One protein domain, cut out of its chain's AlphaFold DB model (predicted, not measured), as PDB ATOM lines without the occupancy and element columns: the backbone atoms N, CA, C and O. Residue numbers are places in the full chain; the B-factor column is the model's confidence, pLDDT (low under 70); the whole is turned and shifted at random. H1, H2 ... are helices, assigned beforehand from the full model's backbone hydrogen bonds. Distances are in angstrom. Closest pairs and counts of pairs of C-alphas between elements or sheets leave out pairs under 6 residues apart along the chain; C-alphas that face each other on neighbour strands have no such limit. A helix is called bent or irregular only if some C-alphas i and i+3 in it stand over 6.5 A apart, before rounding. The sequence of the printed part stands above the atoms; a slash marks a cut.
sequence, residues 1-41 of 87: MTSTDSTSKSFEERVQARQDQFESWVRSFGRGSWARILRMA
ATOM      1  N   MET A   1       5.140 -23.161   3.526       51.19
ATOM      2  CA  MET A   1       5.945 -22.080   4.138       51.19
ATOM      3  C   MET A   1       7.332 -22.181   3.521       51.19
ATOM      4  O   MET A   1       8.127 -22.983   3.978       51.19
ATOM      5  N   THR A   2       7.557 -21.521   2.384       52.69
ATOM      6  CA  THR A   2       8.626 -21.878   1.425       52.69
ATOM      7  C   THR A   2       9.083 -20.628   0.667       52.69
ATOM      8  O   THR A   2       8.890 -20.509  -0.542       52.69
ATOM      9  N   SER A   3       9.613 -19.627   1.379       53.75
ATOM     10  CA  SER A   3      10.111 -18.395   0.728       53.75
ATOM     11  C   SER A   3      11.282 -17.701   1.435       53.75
ATOM     12  O   SER A   3      11.877 -16.816   0.835       53.75
ATOM     13  N   THR A   4      11.657 -18.091   2.659       57.59
ATOM     14  CA  THR A   4      12.725 -17.411   3.426       57.59
ATOM     15  C   THR A   4      14.079 -18.143   3.364       57.59
ATOM     16  O   THR A   4      15.121 -17.497   3.434       57.59
ATOM     17  N   ASP A   5      14.087 -19.464   3.140       58.75
ATOM     18  CA  ASP A   5      15.304 -20.302   3.093       58.75
ATOM     19  C   ASP A   5      16.132 -20.190   1.801       58.75
ATOM     20  O   ASP A   5      17.311 -20.541   1.779       58.75
ATOM     21  N   SER A   6      15.543 -19.738   0.690       59.91
ATOM     22  CA  SER A   6      16.274 -19.595  -0.580       59.91
ATOM     23  C   SER A   6      17.162 -18.349  -0.595       59.91
ATOM     24  O   SER A   6      18.254 -18.365  -1.163       59.91
ATOM     25  N   THR A   7      16.724 -17.271   0.060       62.50
ATOM     26  CA  THR A   7      17.483 -16.018   0.156       62.50
ATOM     27  C   THR A   7      18.652 -16.131   1.138       62.50
ATOM     28  O   THR A   7      19.724 -15.605   0.844       62.50
ATOM     29  N   SER A   8      18.489 -16.848   2.260       65.06
ATOM     30  CA  SER A   8      19.569 -17.071   3.236       65.06
ATOM     31  C   SER A   8      20.704 -17.912   2.650       65.06
ATOM     32  O   SER A   8      21.854 -17.483   2.704       65.06
ATOM     33  N   LYS A   9      20.386 -19.025   1.975       67.75
ATOM     34  CA  LYS A   9      21.389 -19.863   1.293       67.75
ATOM     35  C   LYS A   9      22.164 -19.093   0.221       67.75
ATOM     36  O   LYS A   9      23.386 -19.167   0.172       67.75
ATOM     37  N   SER A  10      21.473 -18.272  -0.576       72.81
ATOM     38  CA  SER A  10      22.117 -17.439  -1.603       72.81
ATOM     39  C   SER A  10      23.051 -16.371  -1.015       72.81
ATOM     40  O   SER A  10      24.077 -16.039  -1.615       72.81
ATOM     41  N   PHE A  11      22.718 -15.820   0.154       76.44
ATOM     42  CA  PHE A  11      23.568 -14.849   0.841       76.44
ATOM     43  C   PHE A  11      24.787 -15.517   1.491       76.44
ATOM     44  O   PHE A  11      25.901 -15.019   1.331       76.44
ATOM     45  N   GLU A  12      24.606 -16.658   2.157       80.25
ATOM     46  CA  GLU A  12      25.690 -17.437   2.771       80.25
ATOM     47  C   GLU A  12      26.719 -17.901   1.733       80.25
ATOM     48  O   GLU A  12      27.914 -17.668   1.916       80.25
ATOM     49  N   GLU A  13      26.269 -18.438   0.595       81.25
ATOM     50  CA  GLU A  13      27.147 -18.848  -0.512       81.25
ATOM     51  C   GLU A  13      27.934 -17.664  -1.096       81.25
ATOM     52  O   GLU A  13      29.125 -17.772  -1.396       81.25
ATOM     53  N   ARG A  14      27.299 -16.490  -1.218       80.25
ATOM     54  CA  ARG A  14      27.960 -15.262  -1.690       80.25
ATOM     55  C   ARG A  14      29.006 -14.745  -0.708       80.25
ATOM     56  O   ARG A  14      30.044 -14.246  -1.146       80.25
ATOM     57  N   VAL A  15      28.738 -14.827   0.592       82.81
ATOM     58  CA  VAL A  15      29.676 -14.403   1.639       82.81
ATOM     59  C   VAL A  15      30.860 -15.367   1.720       82.81
ATOM     60  O   VAL A  15      31.996 -14.900   1.759       82.81
ATOM     61  N   GLN A  16      30.623 -16.678   1.651       83.75
ATOM     62  CA  GLN A  16      31.683 -17.693   1.628       83.75
ATOM     63  C   GLN A  16      32.574 -17.549   0.389       83.75
ATOM     64  O   GLN A  16      33.787 -17.413   0.521       83.75
ATOM     65  N   ALA A  17      31.988 -17.408  -0.806       82.50
ATOM     66  CA  ALA A  17      32.755 -17.188  -2.034       82.50
ATOM     67  C   ALA A  17      33.603 -15.902  -1.985       82.50
ATOM     68  O   ALA A  17      34.701 -15.848  -2.541       82.50
ATOM     69  N   ARG A  18      33.120 -14.853  -1.306       82.81
ATOM     70  CA  ARG A  18      33.888 -13.619  -1.083       82.81
ATOM     71  C   ARG A  18      35.019 -13.807  -0.073       82.81
ATOM     72  O   ARG A  18      36.085 -13.228  -0.279       82.81
ATOM     73  N   GLN A  19      34.810 -14.589   0.984       82.88
ATOM     74  CA  GLN A  19      35.852 -14.906   1.965       82.88
ATOM     75  C   GLN A  19      36.968 -15.747   1.337       82.88
ATOM     76  O   GLN A  19      38.132 -15.378   1.469       82.88
ATOM     77  N   ASP A  20      36.626 -16.768   0.553       86.00
ATOM     78  CA  ASP A  20      37.605 -17.625  -0.128       86.00
ATOM     79  C   ASP A  20      38.440 -16.845  -1.159       86.00
ATOM     80  O   ASP A  20      39.658 -17.025  -1.287       86.00
ATOM     81  N   GLN A  21      37.809 -15.910  -1.878       83.00
ATOM     82  CA  GLN A  21      38.506 -14.995  -2.790       83.00
ATOM     83  C   GLN A  21      39.435 -14.031  -2.046       83.00
ATOM     84  O   GLN A  21      40.532 -13.737  -2.520       83.00
ATOM     85  N   PHE A  22      39.026 -13.547  -0.873       83.12
ATOM     86  CA  PHE A  22      39.858 -12.659  -0.069       83.12
ATOM     87  C   PHE A  22      41.042 -13.404   0.559       83.12
ATOM     88  O   PHE A  22      42.172 -12.921   0.497       83.12
ATOM     89  N   GLU A  23      40.821 -14.600   1.101       79.50
ATOM     90  CA  GLU A  23      41.872 -15.423   1.699       79.50
ATOM     91  C   GLU A  23      42.899 -15.877   0.652       79.50
ATOM     92  O   GLU A  23      44.111 -15.770   0.876       79.50
ATOM     93  N   SER A  24      42.440 -16.306  -0.528       78.31
ATOM     94  CA  SER A  24      43.331 -16.662  -1.639       78.31
ATOM     95  C   SER A  24      44.137 -15.459  -2.147       78.31
ATOM     96  O   SER A  24      45.344 -15.587  -2.390       78.31
ATOM     97  N   TRP A  25      43.526 -14.272  -2.222       75.88
ATOM     98  CA  TRP A  25      44.214 -13.038  -2.599       75.88
ATOM     99  C   TRP A  25      45.275 -12.629  -1.569       75.88
ATOM    100  O   TRP A  25      46.441 -12.444  -1.933       75.88
ATOM    101  N   VAL A  26      44.927 -12.595  -0.278       77.12
ATOM    102  CA  VAL A  26      45.857 -12.294   0.826       77.12
ATOM    103  C   VAL A  26      47.031 -13.277   0.851       77.12
ATOM    104  O   VAL A  26      48.188 -12.872   0.999       77.12
ATOM    105  N   ARG A  27      46.766 -14.570   0.640       71.56
ATOM    106  CA  ARG A  27      47.800 -15.612   0.615       71.56
ATOM    107  C   ARG A  27      48.743 -15.481  -0.588       71.56
ATOM    108  O   ARG A  27      49.925 -15.808  -0.465       71.56
ATOM    109  N   SER A  28      48.255 -14.975  -1.722       67.50
ATOM    110  CA  SER A  28      49.070 -14.700  -2.916       67.50
ATOM    111  C   SER A  28      49.921 -13.428  -2.789       67.50
ATOM    112  O   SER A  28      51.070 -13.401  -3.236       67.50
ATOM    113  N   PHE A  29      49.409 -12.407  -2.092       69.75
ATOM    114  CA  PHE A  29      50.079 -11.117  -1.910       69.75
ATOM    115  C   PHE A  29      51.391 -11.242  -1.107       69.75
ATOM    116  O   PHE A  29      52.333 -10.476  -1.303       69.75
ATOM    117  N   GLY A  30      51.499 -12.261  -0.244       61.94
ATOM    118  CA  GLY A  30      52.653 -12.480   0.635       61.94
ATOM    119  C   GLY A  30      53.841 -13.269   0.058       61.94
ATOM    120  O   GLY A  30      54.858 -13.381   0.742       61.94
ATOM    121  N   ARG A  31      53.758 -13.842  -1.156       61.12
ATOM    122  CA  ARG A  31      54.804 -14.745  -1.708       61.12
ATOM    123  C   ARG A  31      55.533 -14.237  -2.963       61.12
ATOM    124  O   ARG A  31      56.371 -14.956  -3.500       61.12
ATOM    125  N   GLY A  32      55.261 -13.017  -3.421       71.31
ATOM    126  CA  GLY A  32      55.938 -12.419  -4.582       71.31
ATOM    127  C   GLY A  32      57.243 -11.685  -4.242       71.31
ATOM    128  O   GLY A  32      57.544 -11.431  -3.078       71.31
ATOM    129  N   SER A  33      57.993 -11.274  -5.273       71.12
ATOM    130  CA  SER A  33      59.203 -10.424  -5.170       71.12
ATOM    131  C   SER A  33      59.016  -9.219  -4.223       71.12
ATOM    132  O   SER A  33      59.887  -8.898  -3.416       71.12
ATOM    133  N   TRP A  34      57.813  -8.640  -4.220       72.81
ATOM    134  CA  TRP A  34      57.378  -7.564  -3.326       72.81
ATOM    135  C   TRP A  34      57.470  -7.896  -1.831       72.81
ATOM    136  O   TRP A  34      57.861  -7.042  -1.042       72.81
ATOM    137  N   ALA A  35      57.201  -9.139  -1.426       77.62
ATOM    138  CA  ALA A  35      57.338  -9.561  -0.034       77.62
ATOM    139  C   ALA A  35      58.811  -9.642   0.404       77.62
ATOM    140  O   ALA A  35      59.123  -9.399   1.570       77.62
ATOM    141  N   ARG A  36      59.736  -9.945  -0.521       81.62
ATOM    142  CA  ARG A  36      61.185  -9.893  -0.261       81.62
ATOM    143  C   ARG A  36      61.654  -8.446  -0.099       81.62
ATOM    144  O   ARG A  36      62.419  -8.167   0.816       81.62
ATOM    145  N   ILE A  37      61.146  -7.536  -0.929       83.00
ATOM    146  CA  ILE A  37      61.466  -6.102  -0.872       83.00
ATOM    147  C   ILE A  37      60.923  -5.473   0.418       83.00
ATOM    148  O   ILE A  37      61.664  -4.805   1.134       83.00
ATOM    149  N   LEU A  38      59.670  -5.760   0.784       81.94
ATOM    150  CA  LEU A  38      59.075  -5.279   2.033       81.94
ATOM    151  C   LEU A  38      59.806  -5.824   3.271       81.94
ATOM    152  O   LEU A  38      59.923  -5.126   4.272       81.94
ATOM    153  N   ARG A  39      60.339  -7.053   3.198       77.50
ATOM    154  CA  ARG A  39      61.197  -7.631   4.246       77.50
ATOM    155  C   ARG A  39      62.598  -7.014   4.308       77.50
ATOM    156  O   ARG A  39      63.193  -7.037   5.379       77.50
ATOM    157  N   MET A  40      63.123  -6.490   3.198       82.94
ATOM    158  CA  MET A  40      64.384  -5.733   3.169       82.94
ATOM    159  C   MET A  40      64.215  -4.280   3.633       82.94
ATOM    160  O   MET A  40      65.190  -3.659   4.051       82.94
ATOM    161  N   ALA A  41      63.001  -3.729   3.590       81.62
ATOM    162  CA  ALA A  41      62.732  -2.397   4.111       81.62
ATOM    163  C   ALA A  41      62.907  -2.372   5.640       81.62
ATOM    164  O   ALA A  41      62.267  -3.121   6.381       81.62
TER     165      ALA A  41
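Overview. This is residues 1 to 41 of the 87 residues of the protein "Protein translocase SEC61 complex subunit gamma" of Candidatus Poseidoniales archaeon (UniProt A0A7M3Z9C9). One long, straight helix, H1, makes the greater part of a thin rod, and a short second helix, H2, turns off steeply beyond its far end, with a short unnamed tail, residues 1 to 4, leading into H1 at the other end. The two helices make a corner joined by a tight link, and there is no folded core. The printed part has 41 residues with two named helices, H1 then H2, and no named strand; the class is all helix. It is extended, with a radius of gyration of the C-alphas of 18.0 A, and the C-alphas span 61 by 12 by 7 A.

Arrangement. H1, residues 5 to 29, and H2, residues 33 to 40, are close but not clearly touching, with 1 pair of C-alphas within 8 A. Their closest C-alphas are those of Phe 29 and Ala 35, 7.7 A apart. They run the same way at a steep tilt of 63 degrees, and their centres are 28.6 A apart. Residues 1 to 29, of which 5 to 29 belong to H1, stand free, and so do residues 31 to 37, of which 33 to 37 belong to H2. In both H1 and H2 every pair of O i and N i+4 is within hydrogen-bond range.

Along the chain. H1 begins at Asp 5, with its C-alpha at (15.304, -20.302, 3.093), and ends at Phe 29, with its C-alpha at (50.079, -11.117, -1.910), 36.3 A from first to last C-alpha. H2 runs from Ser 33 to Met 40, 10.9 A from first to last C-alpha, and ends with C-alpha 40 at (64.384, -5.733, 3.169). Neither helix is bent or irregular.

Size, cuts and confidence. The two C-alphas farthest apart are those of Met 1 and Met 40, at 60.7 A. The printed part has no cut, and the link from H1 to H2, 3 residues, is tight. Met 1 is the chain's first residue. The mean pLDDT of the printed part is 73.4, and residues 1 to 9 and 28 to 31 are under 70.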